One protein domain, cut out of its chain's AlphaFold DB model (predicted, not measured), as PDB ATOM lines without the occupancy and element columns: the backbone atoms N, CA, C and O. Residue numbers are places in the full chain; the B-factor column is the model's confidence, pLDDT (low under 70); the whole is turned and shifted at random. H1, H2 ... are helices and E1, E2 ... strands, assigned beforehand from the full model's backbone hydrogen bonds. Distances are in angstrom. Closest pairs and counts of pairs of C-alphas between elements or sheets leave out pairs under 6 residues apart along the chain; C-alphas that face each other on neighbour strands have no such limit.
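This is residues 13 to 151 of the 151 residues of an uncharacterized protein of marine sediment metagenome (UniProt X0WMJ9). The core is one strongly twisted sheet of five strands, sandwiched between helices: H4 and H3 cover one face, and H1 is on the other, near strands both from E4 and from E6. The long hairpin of E2 and E3 makes the middle of this sheet, and a bend in E3 turns its later part toward E4 and E5; H2 lies off the sheet, next to H1 and far from the centre. The printed part has 139 residues, with four named helices and six named strands in the order H1 H2 E1 H3 H4 E2 E3 E4 E5 E6. The sheet's order is E5 E4 E3 E2 E6, antiparallel throughout, and the class is mixed, helices and strands. The whole is compact, with a radius of gyration of the C-alphas of 14.6 A and spans of 41 by 38 by 21 A.

Begin at Ile 13, where residues 13 to 14 pair antiparallel with residues 48 to 49 of E1, residues 48 to 50, a strand that pairs with no named strand. Next comes H1, residues 15 to 25, which is on the sheet formed, in order, by E5, residues 137 to 139, E4, residues 126 to 130, E3, residues 112 to 123, E2, residues 100 to 109, and E6, residues 144 to 150. The closest C-alphas of H1 and E4 are those of Ala 25 and Val 127, 6.2 A apart. H2, residues 30 to 38, is not on the sheet; it is close to but not clearly touching H1, with Lys 23 and Leu 33 as the closest C-alphas at 6.6 A, at a steep tilt of 50 degrees, opposite ways. Farther along, residues 42 to 43 pair parallel with residues 149 to 150 of E6. H3, residues 54 to 61, and H4, residues 78 to 91, lie on the same face of the sheet, opposite to that of H1. H3 has a height over the sheet of 10.0 A and runs along E4, at 14 degrees on the local plane. H4 has a height of 8.5 A and runs along E3, at 8 degrees on the local plane; its closest C-alpha pair with E3 is Asp 79 and Ala 117, 5.1 A. In H1, H2, H3 and H4 every O i to N i+4 pair is within hydrogen-bond range. Look next at the meander E2 E3 E4 E5, each strand the antiparallel neighbour of the one before. In the hairpin of E2 and E3, N 105 and O 116 are 2.9 A apart; in that of E3 and E4, N 128 and O 121 are 2.9 A apart; in that of E4 and E5, N 138 and O 129 are 2.9 A apart. E6 is the antiparallel neighbour of E2, with N 104 and O 148 at 2.8 A.

Find C-alpha 15 at (-45.922, -13.057, 40.974), where H1 begins; it measures 15.3 A from first to last C-alpha, and H2 12.4 A. H3 measures 10.4 A and H4 20.3 A. E2 runs 27.3 A, and E3, from C-alpha 112 at (-62.836, 10.814, 25.325), runs 31.9 A and bends by 61 degrees at residue 119. E4 measures 13.2 A; E1 and E5 have three residues each. E6 runs 16.6 A to C-alpha 150 at (-44.271, -4.009, 33.696).

The two C-alphas farthest apart are those of Asp 93 and Gly 111, 43.7 A. The printed part has no cut and ends at residue 151, the chain's last. The one long link joins H3 to H4, residues 62 to 77. The mean pLDDT of the printed part of this model is 93.9, and no printed residue is under 70.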
ATOM      1  N   ILE A  13     -43.545 -12.630  48.138       94.81
ATOM      2  CA  ILE A  13     -44.824 -12.675  47.437       94.81
ATOM      3  C   ILE A  13     -44.593 -13.281  46.055       94.81
ATOM      4  O   ILE A  13     -43.674 -12.878  45.338       94.81
ATOM      5  N   PHE A  14     -45.416 -14.252  45.664       95.56
ATOM      6  CA  PHE A  14     -45.338 -14.844  44.335       95.56
ATOM      7  C   PHE A  14     -45.966 -13.913  43.287       95.56
ATOM      8  O   PHE A  14     -46.988 -13.274  43.535       95.56
ATOM      9  N   ALA A  15     -45.406 -13.876  42.076       95.94
ATOM     10  CA  ALA A  15     -45.922 -13.057  40.974       95.94
ATOM     11  C   ALA A  15     -47.413 -13.318  40.666       95.94
ATOM     12  O   ALA A  15     -48.140 -12.403  40.284       95.94
ATOM     13  N   GLY A  16     -47.899 -14.546  40.881       96.00
ATOM     14  CA  GLY A  16     -49.323 -14.866  40.753       96.00
ATOM     15  C   GLY A  16     -50.216 -14.142  41.770       96.00
ATOM     16  O   GLY A  16     -51.307 -13.708  41.402       96.00
ATOM     17  N   ASP A  17     -49.749 -13.958  43.007       96.62
ATOM     18  CA  ASP A  17     -50.489 -13.237  44.052       96.62
ATOM     19  C   ASP A  17     -50.558 -11.738  43.736       96.62
ATOM     20  O   ASP A  17     -51.593 -11.099  43.924       96.62
ATOM     21  N   ILE A  18     -49.483 -11.190  43.163       97.50
ATOM     22  CA  ILE A  18     -49.457  -9.819  42.642       97.50
ATOM     23  C   ILE A  18     -50.495  -9.661  41.530       97.50
ATOM     24  O   ILE A  18     -51.337  -8.771  41.597       97.50
ATOM     25  N   ILE A  19     -50.493 -10.545  40.529       97.44
ATOM     26  CA  ILE A  19     -51.470 -10.500  39.430       97.44
ATOM     27  C   ILE A  19     -52.909 -10.587  39.966       97.44
ATOM     28  O   ILE A  19     -53.794  -9.884  39.475       97.44
ATOM     29  N   ALA A  20     -53.155 -11.402  40.996       97.44
ATOM     30  CA  ALA A  20     -54.456 -11.476  41.656       97.44
ATOM     31  C   ALA A  20     -54.847 -10.152  42.339       97.44
ATOM     32  O   ALA A  20     -55.991  -9.716  42.192       97.44
ATOM     33  N   ALA A  21     -53.908  -9.477  43.008       97.88
ATOM     34  CA  ALA A  21     -54.145  -8.160  43.599       97.88
ATOM     35  C   ALA A  21     -54.454  -7.090  42.535       97.88
ATOM     36  O   ALA A  21     -55.363  -6.285  42.722       97.88
ATOM     37  N   TYR A  22     -53.775  -7.112  41.381       98.06
ATOM     38  CA  TYR A  22     -54.097  -6.218  40.256       98.06
ATOM     39  C   TYR A  22     -55.464  -6.527  39.649       98.06
ATOM     40  O   TYR A  22     -56.223  -5.608  39.347       98.06
ATOM     41  N   LYS A  23     -55.822  -7.809  39.514       97.62
ATOM     42  CA  LYS A  23     -57.167  -8.203  39.081       97.62
ATOM     43  C   LYS A  23     -58.231  -7.580  39.993       97.62
ATOM     44  O   LYS A  23     -59.242  -7.099  39.491       97.62
ATOM     45  N   GLU A  24     -58.036  -7.622  41.310       98.00
ATOM     46  CA  GLU A  24     -58.958  -7.009  42.273       98.00
ATOM     47  C   GLU A  24     -58.970  -5.481  42.156       98.00
ATOM     48  O   GLU A  24     -60.043  -4.902  41.996       98.00
ATOM     49  N   ALA A  25     -57.798  -4.842  42.150       97.94
ATOM     50  CA  ALA A  25     -57.663  -3.387  42.121       97.94
ATOM     51  C   ALA A  25     -58.256  -2.734  40.861       97.94
ATOM     52  O   ALA A  25     -58.777  -1.630  40.942       97.94
ATOM     53  N   PHE A  26     -58.205  -3.417  39.715       97.88
ATOM     54  CA  PHE A  26     -58.772  -2.941  38.447       97.88
ATOM     55  C   PHE A  26     -60.164  -3.524  38.148       97.88
ATOM     56  O   PHE A  26     -60.631  -3.463  37.010       97.88
ATOM     57  N   GLY A  27     -60.820  -4.160  39.128       96.94
ATOM     58  CA  GLY A  27     -62.177  -4.694  38.963       96.94
ATOM     59  C   GLY A  27     -62.306  -5.755  37.861       96.94
ATOM     60  O   GLY A  27     -63.382  -5.947  37.293       96.94
ATOM     61  N   MET A  28     -61.220  -6.457  37.531       97.19
ATOM     62  CA  MET A  28     -61.194  -7.411  36.428       97.19
ATOM     63  C   MET A  28     -61.953  -8.692  36.793       97.19
ATOM     64  O   MET A  28     -61.711  -9.359  37.809       97.19
ATOM     65  N   SER A  29     -62.839  -9.107  35.895       97.38
ATOM     66  CA  SER A  29     -63.419 -10.450  35.904       97.38
ATOM     67  C   SER A  29     -62.383 -11.514  35.509       97.38
ATOM     68  O   SER A  29     -61.316 -11.212  34.972       97.38
ATOM     69  N   TRP A  30     -62.670 -12.792  35.769       96.69
ATOM     70  CA  TRP A  30     -61.690 -13.855  35.517       96.69
ATOM     71  C   TRP A  30     -61.386 -14.069  34.024       96.69
ATOM     72  O   TRP A  30     -60.247 -14.367  33.677       96.69
ATOM     73  N   TRP A  31     -62.365 -13.890  33.129       96.69
ATOM     74  CA  TRP A  31     -62.148 -13.990  31.678       96.69
ATOM     75  C   TRP A  31     -61.354 -12.792  31.143       96.69
ATOM     76  O   TRP A  31     -60.514 -12.980  30.267       96.69
ATOM     77  N   GLN A  32     -61.542 -11.592  31.709       96.81
ATOM     78  CA  GLN A  32     -60.668 -10.447  31.422       96.81
ATOM     79  C   GLN A  32     -59.233 -10.736  31.866       96.81
ATOM     80  O   GLN A  32     -58.320 -10.535  31.076       96.81
ATOM     81  N   LEU A  33     -59.038 -11.284  33.073       96.50
ATOM     82  CA  LEU A  33     -57.710 -11.693  33.539       96.50
ATOM     83  C   LEU A  33     -57.056 -12.686  32.568       96.50
ATOM     84  O   LEU A  33     -55.925 -12.465  32.151       96.50
ATOM     85  N   LEU A  34     -57.772 -13.742  32.169       95.69
ATOM     86  CA  LEU A  34     -57.255 -14.746  31.238       95.69
ATOM     87  C   LEU A  34     -56.815 -14.122  29.903       95.69
ATOM     88  O   LEU A  34     -55.710 -14.394  29.435       95.69
ATOM     89  N   ILE A  35     -57.660 -13.278  29.303       96.00
ATOM     90  CA  ILE A  35     -57.348 -12.593  28.042       96.00
ATOM     91  C   ILE A  35     -56.137 -11.670  28.217       96.00
ATOM     92  O   ILE A  35     -55.223 -11.709  27.398       96.00
ATOM     93  N   SER A  36     -56.088 -10.885  29.295       95.50
ATOM     94  CA  SER A  36     -54.955 -10.010  29.611       95.50
ATOM     95  C   SER A  36     -53.652 -10.793  29.787       95.50
ATOM     96  O   SER A  36     -52.619 -10.398  29.249       95.50
ATOM     97  N   THR A  37     -53.676 -11.941  30.469       93.19
ATOM     98  CA  THR A  37     -52.500 -12.816  30.589       93.19
ATOM     99  C   THR A  37     -52.042 -13.332  29.223       93.19
ATOM    100  O   THR A  37     -50.852 -13.254  28.919       93.19
ATOM    101  N   LEU A  38     -52.963 -13.802  28.374       94.19
ATOM    102  CA  LEU A  38     -52.642 -14.303  27.029       94.19
ATOM    103  C   LEU A  38     -52.126 -13.204  26.089       94.19
ATOM    104  O   LEU A  38     -51.221 -13.452  25.295       94.19
ATOM    105  N   ASN A  39     -52.648 -11.983  26.219       95.12
ATOM    106  CA  ASN A  39     -52.195 -10.812  25.467       95.12
ATOM    107  C   ASN A  39     -50.888 -10.221  26.016       95.12
ATOM    108  O   ASN A  39     -50.315  -9.313  25.416       95.12
ATOM    109  N   GLY A  40     -50.394 -10.731  27.145       95.12
ATOM    110  CA  GLY A  40     -49.154 -10.272  27.747       95.12
ATOM    111  C   GLY A  40     -49.263  -8.929  28.467       95.12
ATOM    112  O   GLY A  40     -48.247  -8.253  28.579       95.12
ATOM    113  N   THR A  41     -50.444  -8.562  28.973       97.25
ATOM    114  CA  THR A  41     -50.652  -7.391  29.846       97.25
ATOM    115  C   THR A  41     -49.770  -7.437  31.093       97.25
ATOM    116  O   THR A  41     -49.379  -6.391  31.587       97.25
ATOM    117  N   PHE A  42     -49.443  -8.624  31.605       97.56
ATOM    118  CA  PHE A  42     -48.576  -8.785  32.772       97.56
ATOM    119  C   PHE A  42     -47.177  -9.216  32.323       97.56
ATOM    120  O   PHE A  42     -47.014 -10.300  31.752       97.56
ATOM    121  N   LYS A  43     -46.176  -8.370  32.574       96.62
ATOM    122  CA  LYS A  43     -44.754  -8.642  32.350       96.62
ATOM    123  C   LYS A  43     -44.039  -8.542  33.692       96.62
ATOM    124  O   LYS A  43     -43.901  -7.446  34.213       96.62
ATOM    125  N   MET A  44     -43.642  -9.691  34.231       94.50
ATOM    126  CA  MET A  44     -42.929  -9.800  35.504       94.50
ATOM    127  C   MET A  44     -41.527 -10.340  35.217       94.50
ATOM    128  O   MET A  44     -41.405 -11.396  34.585       94.50
ATOM    129  N   ALA A  45     -40.491  -9.631  35.650       92.75
ATOM    130  CA  ALA A  45     -39.104 -10.052  35.518       92.75
ATOM    131  C   ALA A  45     -38.784 -11.217  36.459       92.75
ATOM    132  O   ALA A  45     -38.080 -12.154  36.070       92.75
ATOM    133  N   ASP A  46     -39.359 -11.188  37.663       92.94
ATOM    134  CA  ASP A  46     -39.087 -12.150  38.717       92.94
ATOM    135  C   ASP A  46     -40.331 -12.963  39.107       92.94
ATOM    136  O   ASP A  46     -41.466 -12.484  39.070       92.94
ATOM    137  N   PRO A  47     -40.155 -14.233  39.513       93.88
ATOM    138  CA  PRO A  47     -41.253 -15.034  40.041       93.88
ATOM    139  C   PRO A  47     -41.632 -14.655  41.480       93.88
ATOM    140  O   PRO A  47     -42.730 -14.999  41.917       93.88
ATOM    141  N   TYR A  48     -40.739 -13.992  42.222       94.75
ATOM    142  CA  TYR A  48     -40.930 -13.639  43.627       94.75
ATOM    143  C   TYR A  48     -40.432 -12.225  43.906       94.75
ATOM    144  O   TYR A  48     -39.334 -11.872  43.483       94.75
ATOM    145  N   TYR A  49     -41.195 -11.484  44.702       95.25
ATOM    146  CA  TYR A  49     -40.876 -10.129  45.150       95.25
ATOM    147  C   TYR A  49     -40.938 -10.068  46.674       95.25
ATOM    148  O   TYR A  49     -41.621 -10.869  47.305       95.25
ATOM    149  N   GLN A  50     -40.223  -9.143  47.295       94.44
ATOM    150  CA  GLN A  50     -40.315  -8.902  48.733       94.44
ATOM    151  C   GLN A  50     -41.508  -7.988  49.025       94.44
ATOM    152  O   GLN A  50     -41.669  -6.994  48.330       94.44
ATOM    153  N   GLU A  51     -42.327  -8.288  50.039       92.06
ATOM    154  CA  GLU A  51     -43.410  -7.377  50.436       92.06
ATOM    155  C   GLU A  51     -42.876  -5.957  50.673       92.06
ATOM    156  O   GLU A  51     -41.864  -5.771  51.354       92.06
ATOM    157  N   ALA A  52     -43.541  -4.968  50.073       94.75
ATOM    158  CA  ALA A  52     -43.114  -3.588  50.191       94.75
ATOM    159  C   ALA A  52     -43.366  -3.049  51.602       94.75
ATOM    160  O   ALA A  52     -44.365  -3.382  52.239       94.75
ATOM    161  N   ASP A  53     -42.493  -2.156  52.051       95.44
ATOM    162  CA  ASP A  53     -42.725  -1.319  53.222       95.44
ATOM    163  C   ASP A  53     -43.110   0.092  52.757       95.44
ATOM    164  O   ASP A  53     -42.329   0.779  52.094       95.44
ATOM    165  N   GLU A  54     -44.335   0.512  53.076       95.00
ATOM    166  CA  GLU A  54     -44.861   1.820  52.680       95.00
ATOM    167  C   GLU A  54     -44.062   2.978  53.298       95.00
ATOM    168  O   GLU A  54     -43.881   3.999  52.636       95.00
ATOM    169  N   ASP A  55     -43.505   2.818  54.505       96.69
ATOM    170  CA  ASP A  55     -42.696   3.867  55.133       96.69
ATOM    171  C   ASP A  55     -41.383   4.079  54.364       96.69
ATOM    172  O   ASP A  55     -40.982   5.221  54.124       96.69
ATOM    173  N   ILE A  56     -40.755   2.992  53.902       96.56
ATOM    174  CA  ILE A  56     -39.543   3.049  53.068       96.56
ATOM    175  C   ILE A  56     -39.865   3.653  51.700       96.56
ATOM    176  O   ILE A  56     -39.110   4.496  51.215       96.56
ATOM    177  N   ILE A  57     -40.999   3.283  51.091       96.25
ATOM    178  CA  ILE A  57     -41.439   3.879  49.821       96.25
ATOM    179  C   ILE A  57     -41.563   5.399  49.958       96.25
ATOM    180  O   ILE A  57     -40.990   6.148  49.169       96.25
ATOM    181  N   LEU A  58     -42.268   5.864  50.992       94.94
ATOM    182  CA  LEU A  58     -42.466   7.289  51.251       94.94
ATOM    183  C   LEU A  58     -41.168   8.016  51.627       94.94
ATOM    184  O   LEU A  58     -41.063   9.225  51.418       94.94
ATOM    185  N   GLU A  59     -40.193   7.324  52.215       94.94
ATOM    186  CA  GLU A  59     -38.866   7.879  52.479       94.94
ATOM    187  C   GLU A  59     -38.097   8.121  51.176       94.94
ATOM    188  O   GLU A  59     -37.616   9.233  50.958       94.94
ATOM    189  N   VAL A  60     -38.031   7.118  50.292       94.00
ATOM    190  CA  VAL A  60     -37.344   7.221  48.994       94.00
ATOM    191  C   VAL A  60     -37.980   8.313  48.129       94.00
ATOM    192  O   VAL A  60     -37.262   9.163  47.601       94.00
ATOM    193  N   LEU A  61     -39.316   8.374  48.081       92.00
ATOM    194  CA  LEU A  61     -40.075   9.388  47.335       92.00
ATOM    195  C   LEU A  61     -39.772  10.836  47.768       92.00
ATOM    196  O   LEU A  61     -39.912  11.779  47.007       92.00
ATOM    197  N   LYS A  62     -39.312  11.073  49.000       88.75
ATOM    198  CA  LYS A  62     -38.934  12.439  49.423       88.75
ATOM    199  C   LYS A  62     -37.619  12.912  48.802       88.75
ATOM    200  O   LYS A  62     -37.294  14.100  48.889       88.75
ATOM    201  N   THR A  63     -36.836  11.994  48.241       85.31
ATOM    202  CA  THR A  63     -35.453  12.238  47.814       85.31
ATOM    203  C   THR A  63     -35.276  12.296  46.297       85.31
ATOM    204  O   THR A  63     -34.228  12.743  45.832       85.31
ATOM    205  N   ASP A  64     -36.277  11.891  45.515       81.12
ATOM    206  CA  ASP A  64     -36.123  11.683  44.070       81.12
ATOM    207  C   ASP A  64     -36.283  12.964  43.222       81.12
ATOM    208  O   ASP A  64     -35.696  13.098  42.133       81.12
ATOM    209  N   HIS A  65     -37.031  13.938  43.750       84.06
ATOM    210  CA  HIS A  65     -37.249  15.262  43.166       84.06
ATOM    211  C   HIS A  65     -37.841  15.255  41.734       84.06
ATOM    212  O   HIS A  65     -37.635  16.211  40.973       84.06
ATOM    213  N   THR A  66     -38.525  14.180  41.322       80.38
ATOM    214  CA  THR A  66     -39.143  14.033  39.992       80.38
ATOM    215  C   THR A  66     -40.307  15.000  39.794       80.38
ATOM    216  O   THR A  66     -40.460  15.566  38.706       80.38
ATOM    217  N   GLU A  67     -41.069  15.285  40.846       77.00
ATOM    218  CA  GLU A  67     -42.145  16.276  40.885       77.00
ATOM    219  C   GLU A  67     -41.669  17.681  40.485       77.00
ATOM    220  O   GLU A  67     -42.412  18.449  39.874       77.00
ATOM    221  N   ARG A  68     -40.397  18.009  40.749       82.75
ATOM    222  CA  ARG A  68     -39.813  19.335  40.456       82.75
ATOM    223  C   ARG A  68     -39.455  19.545  38.996       82.75
ATOM    224  O   ARG A  68     -39.231  20.682  38.573       82.75
ATOM    225  N   VAL A  69     -39.347  18.472  38.218       82.12
ATOM    226  CA  VAL A  69     -39.092  18.586  36.782       82.12
ATOM    227  C   VAL A  69     -40.340  19.193  36.136       82.12
ATOM    228  O   VAL A  69     -41.457  18.924  36.564       82.12
ATOM    229  N   LYS A  70     -40.201  20.037  35.109       83.56
ATOM    230  CA  LYS A  70     -41.358  20.618  34.411       83.56
ATOM    231  C   LYS A  70     -42.023  19.571  33.515       83.56
ATOM    232  O   LYS A  70     -41.333  18.903  32.754       83.56
ATOM    233  N   TYR A  71     -43.346  19.436  33.584       85.31
ATOM    234  CA  TYR A  71     -44.101  18.577  32.665       85.31
ATOM    235  C   TYR A  71     -44.139  19.215  31.277       85.31
ATOM    236  O   TYR A  71     -44.461  20.402  31.147       85.31
ATOM    237  N   VAL A  72     -43.808  18.430  30.254       84.75
ATOM    238  CA  VAL A  72     -43.883  18.844  28.852       84.75
ATOM    239  C   VAL A  72     -44.518  17.700  28.076       84.75
ATOM    240  O   VAL A  72     -43.936  16.627  27.974       84.75
ATOM    241  N   LEU A  73     -45.728  17.922  27.565       82.06
ATOM    242  CA  LEU A  73     -46.449  16.918  26.784       82.06
ATOM    243  C   LEU A  73     -45.564  16.425  25.626       82.06
ATOM    244  O   LEU A  73     -45.052  17.259  24.883       82.06
ATOM    245  N   HIS A  74     -45.419  15.104  25.482       81.94
ATOM    246  CA  HIS A  74     -44.585  14.404  24.491       81.94
ATOM    247  C   HIS A  74     -43.056  14.479  24.658       81.94
ATOM    248  O   HIS A  74     -42.370  13.728  23.970       81.94
ATOM    249  N   ASP A  75     -42.523  15.335  25.537       74.38
ATOM    250  CA  ASP A  75     -41.065  15.478  25.742       74.38
ATOM    251  C   ASP A  75     -40.598  15.077  27.156       74.38
ATOM    252  O   ASP A  75     -39.433  14.738  27.357       74.38
ATOM    253  N   ASN A  76     -41.465  15.230  28.155       79.75
ATOM    254  CA  ASN A  76     -41.256  14.812  29.541       79.75
ATOM    255  C   ASN A  76     -42.631  14.630  30.187       79.75
ATOM    256  O   ASN A  76     -43.091  15.483  30.973       79.75
ATOM    257  N   ASP A  77     -43.313  13.573  29.757       84.81
ATOM    258  CA  ASP A  77     -44.690  13.316  30.146       84.81
ATOM    259  C   ASP A  77     -44.802  12.301  31.298       84.81
ATOM    260  O   ASP A  77     -43.940  12.242  32.180       84.81
ATOM    261  N   CYS A  78     -45.938  11.626  31.425       87.12
ATOM    262  CA  CYS A  78     -46.209  10.735  32.542       87.12
ATOM    263  C   CYS A  78     -45.329   9.481  32.498       87.12
ATOM    264  O   CYS A  78     -44.940   8.983  33.558       87.12
ATOM    265  N   ASP A  79     -45.003   8.970  31.308       89.31
ATOM    266  CA  ASP A  79     -44.180   7.769  31.178       89.31
ATOM    267  C   ASP A  79     -42.719   8.039  31.559       89.31
ATOM    268  O   ASP A  79     -42.195   7.336  32.423       89.31
ATOM    269  N   ASP A  80     -42.103   9.105  31.046       88.94
ATOM    270  CA  ASP A  80     -40.729   9.522  31.357       88.94
ATOM    271  C   ASP A  80     -40.505   9.665  32.865       88.94
ATOM    272  O   ASP A  80     -39.530   9.162  33.435       88.94
ATOM    273  N   ARG A  81     -41.447  10.318  33.550       90.44
ATOM    274  CA  ARG A  81     -41.393  10.485  35.007       90.44
ATOM    275  C   ARG A  81     -41.559   9.167  35.743       90.44
ATOM    276  O   ARG A  81     -40.883   8.939  36.743       90.44
ATOM    277  N   THR A  82     -42.433   8.297  35.250       93.81
ATOM    278  CA  THR A  82     -42.633   6.972  35.838       93.81
ATOM    279  C   THR A  82     -41.379   6.111  35.685       93.81
ATOM    280  O   THR A  82     -40.958   5.476  36.652       93.81
ATOM    281  N   PHE A  83     -40.720   6.143  34.522       93.19
ATOM    282  CA  PHE A  83     -39.430   5.482  34.309       93.19
ATOM    283  C   PHE A  83     -38.344   6.030  35.236       93.19
ATOM    284  O   PHE A  83     -37.573   5.259  35.810       93.19
ATOM    285  N   ARG A  84     -38.295   7.351  35.423       91.94
ATOM    286  CA  ARG A  84     -37.364   7.977  36.365       91.94
ATOM    287  C   ARG A  84     -37.598   7.498  37.799       91.94
ATOM    288  O   ARG A  84     -36.638   7.074  38.439       91.94
ATOM    289  N   LEU A  85     -38.842   7.520  38.282       92.88
ATOM    290  CA  LEU A  85     -39.182   7.025  39.620       92.88
ATOM    291  C   LEU A  85     -38.834   5.544  39.781       92.88
ATOM    292  O   LEU A  85     -38.209   5.170  40.770       92.88
ATOM    293  N   MET A  86     -39.166   4.712  38.789       93.94
ATOM    294  CA  MET A  86     -38.787   3.297  38.767       93.94
ATOM    295  C   MET A  86     -37.277   3.131  38.977       93.94
ATOM    296  O   MET A  86     -36.857   2.355  39.833       93.94
ATOM    297  N   GLY A  87     -36.464   3.905  38.251       92.69
ATOM    298  CA  GLY A  87     -35.009   3.903  38.397       92.69
ATOM    299  C   GLY A  87     -34.538   4.282  39.801       92.69
ATOM    300  O   GLY A  87     -33.627   3.649  40.324       92.69
ATOM    301  N   VAL A  88     -35.178   5.263  40.441       93.38
ATOM    302  CA  VAL A  88     -34.835   5.681  41.810       93.38
ATOM    303  C   VAL A  88     -35.067   4.544  42.806       93.38
ATOM    304  O   VAL A  88     -34.160   4.213  43.569       93.38
ATOM    305  N   TYR A  89     -36.224   3.880  42.746       94.69
ATOM    306  CA  TYR A  89     -36.513   2.733  43.613       94.69
ATOM    307  C   TYR A  89     -35.627   1.515  43.327       94.69
ATOM    308  O   TYR A  89     -35.344   0.735  44.232       94.69
ATOM    309  N   HIS A  90     -35.171   1.330  42.090       91.81
ATOM    310  CA  HIS A  90     -34.314   0.190  41.741       91.81
ATOM    311  C   HIS A  90     -32.830   0.424  42.047       91.81
ATOM    312  O   HIS A  90     -32.060  -0.534  42.063       91.81
ATOM    313  N   ILE A  91     -32.418   1.671  42.299       93.62
ATOM    314  CA  ILE A  91     -31.067   2.003  42.773       93.62
ATOM    315  C   ILE A  91     -30.966   1.885  44.304       93.62
ATOM    316  O   ILE A  91     -29.876   1.628  44.813       93.62
ATOM    317  N   ASP A  92     -32.065   2.055  45.045       94.44
ATOM    318  CA  ASP A  92     -32.078   1.859  46.498       94.44
ATOM    319  C   ASP A  92     -32.154   0.358  46.849       94.44
ATOM    320  O   ASP A  92     -33.142  -0.329  46.573       94.44
ATOM    321  N   ASP A  93     -31.101  -0.154  47.494       93.69
ATOM    322  CA  ASP A  93     -30.962  -1.564  47.893       93.69
ATOM    323  C   ASP A  93     -32.120  -2.072  48.769       93.69
ATOM    324  O   ASP A  93     -32.378  -3.280  48.824       93.69
ATOM    325  N   ARG A  94     -32.823  -1.176  49.475       94.81
ATOM    326  CA  ARG A  94     -33.967  -1.538  50.323       94.81
ATOM    327  C   ARG A  94     -35.199  -1.878  49.493       94.81
ATOM    328  O   ARG A  94     -35.985  -2.717  49.925       94.81
ATOM    329  N   THR A  95     -35.360  -1.251  48.325       95.38
ATOM    330  CA  THR A  95     -36.571  -1.337  47.492       95.38
ATOM    331  C   THR A  95     -36.375  -2.097  46.181       95.38
ATOM    332  O   THR A  95     -37.363  -2.430  45.537       95.38
ATOM    333  N   VAL A  96     -35.140  -2.454  45.807       92.94
ATOM    334  CA  VAL A  96     -34.808  -3.138  44.537       92.94
ATOM    335  C   VAL A  96     -35.570  -4.448  44.281       92.94
ATOM    336  O   VAL A  96     -35.726  -4.860  43.139       92.94
ATOM    337  N   ALA A  97     -36.033  -5.125  45.336       93.31
ATOM    338  CA  ALA A  97     -36.786  -6.378  45.237       93.31
ATOM    339  C   ALA A  97     -38.288  -6.210  45.523       93.31
ATOM    340  O   ALA A  97     -39.002  -7.212  45.624       93.31
ATOM    341  N   TYR A  98     -38.767  -4.981  45.731       96.31
ATOM    342  CA  TYR A  98     -40.175  -4.723  46.019       96.31
ATOM    343  C   TYR A  98     -41.018  -4.859  44.749       96.31
ATOM    344  O   TYR A  98     -40.516  -4.631  43.649       96.31
ATOM    345  N   PRO A  99     -42.309  -5.203  44.874       96.62
ATOM    346  CA  PRO A  99     -43.237  -5.245  43.758       96.62
ATOM    347  C   PRO A  99     -43.618  -3.820  43.343       96.62
ATOM    348  O   PRO A  99     -44.744  -3.397  43.590       96.62
ATOM    349  N   ILE A 100     -42.665  -3.066  42.792       97.12
ATOM    350  CA  ILE A 100     -42.817  -1.689  42.315       97.12
ATOM    351  C   ILE A 100     -42.735  -1.719  40.793       97.12
ATOM    352  O   ILE A 100     -41.708  -2.092  40.237       97.12
ATOM    353  N   PHE A 101     -43.817  -1.334  40.126       97.44
ATOM    354  CA  PHE A 101     -44.022  -1.598  38.707       97.44
ATOM    355  C   PHE A 101     -44.498  -0.371  37.956       97.44
ATOM    356  O   PHE A 101     -45.289   0.424  38.475       97.44
ATOM    357  N   ILE A 102     -44.079  -0.276  36.700       97.88
ATOM    358  CA  ILE A 102     -44.642   0.679  35.755       97.88
ATOM    359  C   ILE A 102     -45.986   0.130  35.284       97.88
ATOM    360  O   ILE A 102     -46.072  -0.985  34.763       97.88
ATOM    361  N   THR A 103     -47.029   0.931  35.452       98.31
ATOM    362  CA  THR A 103     -48.393   0.570  35.086       98.31
ATOM    363  C   THR A 103     -48.957   1.594  34.117       98.31
ATOM    364  O   THR A 103     -49.092   2.774  34.444       98.31
ATOM    365  N   TRP A 104     -49.314   1.126  32.922       98.25
ATOM    366  CA  TRP A 104     -50.072   1.904  31.951       98.25
ATOM    367  C   TRP A 104     -51.545   1.591  32.090       98.25
ATOM    368  O   TRP A 104     -51.961   0.428  32.117       98.25
ATOM    369  N   VAL A 105     -52.327   2.655  32.113       97.94
ATOM    370  CA  VAL A 105     -53.770   2.603  32.285       97.94
ATOM    371  C   VAL A 105     -54.448   3.453  31.233       97.94
ATOM    372  O   VAL A 105     -53.854   4.349  30.627       97.94
ATOM    373  N   GLU A 106     -55.728   3.192  31.060       97.50
ATOM    374  CA  GLU A 106     -56.623   4.050  30.311       97.50
ATOM    375  C   GLU A 106     -57.895   4.324  31.092       97.50
ATOM    376  O   GLU A 106     -58.324   3.519  31.914       97.50
ATOM    377  N   TYR A 107     -58.507   5.465  30.816       96.81
ATOM    378  CA  TYR A 107     -59.791   5.837  31.391       96.81
ATOM    379  C   TYR A 107     -60.573   6.707  30.412       96.81
ATOM    380  O   TYR A 107     -60.024   7.269  29.456       96.81
ATOM    381  N   TYR A 108     -61.880   6.807  30.642       95.38
ATOM    382  CA  TYR A 108     -62.791   7.584  29.810       95.38
ATOM    383  C   TYR A 108     -63.364   8.753  30.600       95.38
ATOM    384  O   TYR A 108     -63.929   8.573  31.674       95.38
ATOM    385  N   ARG A 109     -63.266   9.960  30.044       94.69
ATOM    386  CA  ARG A 109     -63.842  11.173  30.635       94.69
ATOM    387  C   ARG A 109     -64.435  12.041  29.538       94.69
ATOM    388  O   ARG A 109     -63.829  12.199  28.483       94.69
ATOM    389  N   ASP A 110     -65.649  12.540  29.754       94.12
ATOM    390  CA  ASP A 110     -66.360  13.405  28.801       94.12
ATOM    391  C   ASP A 110     -66.400  12.841  27.363       94.12
ATOM    392  O   ASP A 110     -66.219  13.554  26.375       94.12
ATOM    393  N   GLY A 111     -66.593  11.522  27.242       93.62
ATOM    394  CA  GLY A 111     -66.659  10.817  25.955       93.62
ATOM    395  C   GLY A 111     -65.316  10.641  25.233       93.62
ATOM    396  O   GLY A 111     -65.301  10.192  24.089       93.62
ATOM    397  N   LYS A 112     -64.190  10.972  25.873       96.25
ATOM    398  CA  LYS A 112     -62.836  10.814  25.325       96.25
ATOM    399  C   LYS A 112     -62.040   9.787  26.122       96.25
ATOM    400  O   LYS A 112     -62.207   9.676  27.334       96.25
ATOM    401  N   ARG A 113     -61.169   9.053  25.427       95.75
ATOM    402  CA  ARG A 113     -60.216   8.109  26.022       95.75
ATOM    403  C   ARG A 113     -58.908   8.828  26.333       95.75
ATOM    404  O   ARG A 113     -58.399   9.562  25.486       95.75
ATOM    405  N   TYR A 114     -58.365   8.560  27.509       95.50
ATOM    406  CA  TYR A 114     -57.082   9.064  27.983       95.50
ATOM    407  C   TYR A 114     -56.186   7.888  28.362       95.50
ATOM    408  O   TYR A 114     -56.682   6.850  28.795       95.50
ATOM    409  N   GLY A 115     -54.879   8.058  28.178       95.19
ATOM    410  CA  GLY A 115     -53.858   7.149  28.686       95.19
ATOM    411  C   GLY A 115     -53.069   7.829  29.798       95.19
ATOM    412  O   GLY A 115     -52.923   9.052  29.789       95.19
ATOM    413  N   HIS A 116     -52.577   7.045  30.750       96.25
ATOM    414  CA  HIS A 116     -51.685   7.523  31.804       96.25
ATOM    415  C   HIS A 116     -50.671   6.437  32.157       96.25
ATOM    416  O   HIS A 116     -50.940   5.247  31.978       96.25
ATOM    417  N   ALA A 117     -49.512   6.857  32.644       96.81
ATOM    418  CA  ALA A 117     -48.476   5.975  33.157       96.81
ATOM    419  C   ALA A 117     -48.187   6.381  34.600       96.81
ATOM    420  O   ALA A 117     -48.025   7.567  34.892       96.81
ATOM    421  N   VAL A 118     -48.174   5.395  35.489       97.38
ATOM    422  CA  VAL A 118     -47.957   5.584  36.923       97.38
ATOM    423  C   VAL A 118     -47.043   4.502  37.459       97.38
ATOM    424  O   VAL A 118     -46.971   3.397  36.911       97.38
ATOM    425  N   LEU A 119     -46.377   4.796  38.572       97.25
ATOM    426  CA  LEU A 119     -45.727   3.754  39.347       97.25
ATOM    427  C   LEU A 119     -46.756   3.152  40.293       97.25
ATOM    428  O   LEU A 119     -47.550   3.861  40.902       97.25
ATOM    429  N   THR A 120     -46.748   1.840  40.427       98.25
ATOM    430  CA  THR A 120     -47.653   1.114  41.318       98.25
ATOM    431  C   THR A 120     -46.862   0.187  42.203       98.25
ATOM    432  O   THR A 120     -45.813  -0.293  41.789       98.25
ATOM    433  N   TYR A 121     -47.363  -0.080  43.400       97.75
ATOM    434  CA  TYR A 121     -46.763  -1.065  44.281       97.75
ATOM    435  C   TYR A 121     -47.802  -1.842  45.077       97.75
ATOM    436  O   TYR A 121     -48.931  -1.384  45.269       97.75
ATOM    437  N   LEU A 122     -47.409  -3.029  45.540       97.44
ATOM    438  CA  LEU A 122     -48.233  -3.875  46.397       97.44
ATOM    439  C   LEU A 122     -47.823  -3.723  47.867       97.44
ATOM    440  O   LEU A 122     -46.697  -4.050  48.232       97.44
ATOM    441  N   TYR A 123     -48.761  -3.301  48.713       95.50
ATOM    442  CA  TYR A 123     -48.583  -3.197  50.162       95.50
ATOM    443  C   TYR A 123     -49.769  -3.829  50.887       95.50
ATOM    444  O   TYR A 123     -50.918  -3.463  50.630       95.50
ATOM    445  N   LYS A 124     -49.511  -4.792  51.785       94.62
ATOM    446  CA  LYS A 124     -50.554  -5.497  52.555       94.62
ATOM    447  C   LYS A 124     -51.694  -6.027  51.673       94.62
ATOM    448  O   LYS A 124     -52.875  -5.875  51.993       94.62
ATOM    449  N   GLY A 125     -51.333  -6.598  50.522       95.19
ATOM    450  CA  GLY A 125     -52.271  -7.154  49.542       95.19
ATOM    451  C   GLY A 125     -53.050  -6.126  48.711       95.19
ATOM    452  O   GLY A 125     -53.893  -6.524  47.915       95.19
ATOM    453  N   LYS A 126     -52.784  -4.822  48.857       97.00
ATOM    454  CA  LYS A 126     -53.463  -3.760  48.105       97.00
ATOM    455  C   LYS A 126     -52.516  -3.069  47.139       97.00
ATOM    456  O   LYS A 126     -51.403  -2.703  47.511       97.00
ATOM    457  N   VAL A 127     -52.985  -2.866  45.910       98.06
ATOM    458  CA  VAL A 127     -52.267  -2.073  44.909       98.06
ATOM    459  C   VAL A 127     -52.506  -0.595  45.188       98.06
ATOM    460  O   VAL A 127     -53.650  -0.149  45.310       98.06
ATOM    461  N   ARG A 128     -51.422   0.166  45.280       98.12
ATOM    462  CA  ARG A 128     -51.434   1.630  45.351       98.12
ATOM    463  C   ARG A 128     -50.659   2.179  44.167       98.12
ATOM    464  O   ARG A 128     -49.761   1.505  43.665       98.12
ATOM    465  N   TYR A 129     -50.988   3.388  43.731       97.69
ATOM    466  CA  TYR A 129     -50.200   4.095  42.731       97.69
ATOM    467  C   TYR A 129     -49.585   5.364  43.313       97.69
ATOM    468  O   TYR A 129     -50.145   5.981  44.219       97.69
ATOM    469  N   ILE A 130     -48.417   5.718  42.791       96.94
ATOM    470  CA  ILE A 130     -47.721   6.977  43.026       96.94
ATOM    471  C   ILE A 130     -47.973   7.837  41.791       96.94
ATOM    472  O   ILE A 130     -47.666   7.416  40.674       96.94
ATOM    473  N   GLU A 131     -48.549   9.021  41.982       94.88
ATOM    474  CA  GLU A 131     -48.734  10.001  40.915       94.88
ATOM    475  C   GLU A 131     -47.397  10.707  40.627       94.88
ATOM    476  O   GLU A 131     -46.970  11.546  41.425       94.88
ATOM    477  N   PRO A 132     -46.732  10.421  39.492       89.69
ATOM    478  CA  PRO A 132     -45.378  10.907  39.212       89.69
ATOM    479  C   PRO A 132     -45.258  12.433  39.047       89.69
ATOM    480  O   PRO A 132     -44.160  12.974  38.891       89.69
ATOM    481  N   GLN A 133     -46.381  13.149  38.996       88.06
ATOM    482  CA  GLN A 133     -46.406  14.604  38.879       88.06
ATOM    483  C   GLN A 133     -46.426  15.329  40.228       88.06
ATOM    484  O   GLN A 133     -46.128  16.522  40.264       88.06
ATOM    485  N   ASN A 134     -46.833  14.663  41.312       90.50
ATOM    486  CA  ASN A 134     -47.065  15.321  42.602       90.50
ATOM    487  C   ASN A 134     -46.832  14.433  43.836       90.50
ATOM    488  O   ASN A 134     -47.185  14.849  44.938       90.50
ATOM    489  N   ASP A 135     -46.282  13.234  43.647       92.50
ATOM    490  CA  ASP A 135     -45.891  12.282  44.691       92.50
ATOM    491  C   ASP A 135     -47.040  11.785  45.582       92.50
ATOM    492  O   ASP A 135     -46.823  11.173  46.632       92.50
ATOM    493  N   ASN A 136     -48.293  12.001  45.172       94.88
ATOM    494  CA  ASN A 136     -49.429  11.479  45.912       94.88
ATOM    495  C   ASN A 136     -49.513   9.960  45.778       94.88
ATOM    496  O   ASN A 136     -49.439   9.409  44.681       94.88
ATOM    497  N   VAL A 137     -49.767   9.298  46.905       96.81
ATOM    498  CA  VAL A 137     -49.968   7.851  46.978       96.81
ATOM    499  C   VAL A 137     -51.445   7.538  47.178       96.81
ATOM    500  O   VAL A 137     -52.009   7.760  48.254       96.81
ATOM    501  N   LEU A 138     -52.074   6.962  46.161       97.06
ATOM    502  CA  LEU A 138     -53.527   6.834  46.070       97.06
ATOM    503  C   LEU A 138     -53.949   5.391  45.732       97.06
ATOM    504  O   LEU A 138     -53.146   4.613  45.208       97.06
ATOM    505  N   PRO A 139     -55.187   4.984  46.071       97.69
ATOM    506  CA  PRO A 139     -55.764   3.746  45.547       97.69
ATOM    507  C   PRO A 139     -56.018   3.871  44.040       97.69
ATOM    508  O   PRO A 139     -56.182   4.980  43.538       97.69
ATOM    509  N   ILE A 140     -56.090   2.744  43.327       97.88
ATOM    510  CA  ILE A 140     -56.459   2.741  41.903       97.88
ATOM    511  C   ILE A 140     -57.891   3.284  41.742       97.88
ATOM    512  O   ILE A 140     -58.786   2.798  42.434       97.88
ATOM    513  N   PRO A 141     -58.129   4.288  40.877       97.44
ATOM    514  CA  PRO A 141     -59.476   4.774  40.590       97.44
ATOM    515  C   PRO A 141     -60.348   3.715  39.906       97.44
ATOM    516  O   PRO A 141     -59.888   3.010  39.011       97.44
ATOM    517  N   ASP A 142     -61.629   3.659  40.274       95.81
ATOM    518  CA  ASP A 142     -62.581   2.669  39.743       95.81
ATOM    519  C   ASP A 142     -62.842   2.817  38.230       95.81
ATOM    520  O   ASP A 142     -63.305   1.880  37.581       95.81
ATOM    521  N   ASP A 143     -62.579   3.997  37.656       95.69
ATOM    522  CA  ASP A 143     -62.751   4.288  36.228       95.69
ATOM    523  C   ASP A 143     -61.508   3.962  35.381       95.69
ATOM    524  O   ASP A 143     -61.518   4.177  34.165       95.69
ATOM    525  N   TRP A 144     -60.444   3.442  35.999       97.69
ATOM    526  CA  TRP A 144     -59.219   3.052  35.307       97.69
ATOM    527  C   TRP A 144     -59.266   1.599  34.847       97.69
ATOM    528  O   TRP A 144     -59.700   0.693  35.550       97.69
ATOM    529  N   SER A 145     -58.747   1.363  33.648       97.31
ATOM    530  CA  SER A 145     -58.533   0.039  33.073       97.31
ATOM    531  C   SER A 145     -57.041  -0.214  32.890       97.31
ATOM    532  O   SER A 145     -56.317   0.650  32.399       97.31
ATOM    533  N   LEU A 146     -56.581  -1.405  33.278       98.06
ATOM    534  CA  LEU A 146     -55.186  -1.814  33.129       98.06
ATOM    535  C   LEU A 146     -54.868  -2.146  31.666       98.06
ATOM    536  O   LEU A 146     -55.479  -3.041  31.081       98.06
ATOM    537  N   THR A 147     -53.851  -1.485  31.116       97.38
ATOM    538  CA  THR A 147     -53.348  -1.734  29.757       97.38
ATOM    539  C   THR A 147     -52.093  -2.601  29.781       97.38
ATOM    540  O   THR A 147     -51.998  -3.579  29.035       97.38
ATOM    541  N   LEU A 148     -51.135  -2.267  30.649       97.81
ATOM    542  CA  LEU A 148     -49.863  -2.975  30.799       97.81
ATOM    543  C   LEU A 148     -49.346  -2.824  32.232       97.81
ATOM    544  O   LEU A 148     -49.323  -1.719  32.763       97.81
ATOM    545  N   LEU A 149     -48.891  -3.929  32.814       97.81
ATOM    546  CA  LEU A 149     -48.090  -3.989  34.029       97.81
ATOM    547  C   LEU A 149     -46.689  -4.477  33.656       97.81
ATOM    548  O   LEU A 149     -46.556  -5.566  33.090       97.81
ATOM    549  N   CYS A 150     -45.666  -3.689  33.972       96.69
ATOM    550  CA  CYS A 150     -44.271  -4.009  33.696       96.69
ATOM    551  C   CYS A 150     -43.426  -3.912  34.967       96.69
ATOM    552  O   CYS A 150     -43.331  -2.846  35.583       96.69
ATOM    553  N   GLY A 151     -42.811  -5.035  35.322       86.94
ATOM    554  CA  GLY A 151     -42.035  -5.248  36.533       86.94
ATOM    555  C   GLY A 151     -41.071  -6.402  36.427       86.94
ATOM    556  O   GLY A 151     -40.926  -6.951  35.314       86.94
TER     557      GLY A 151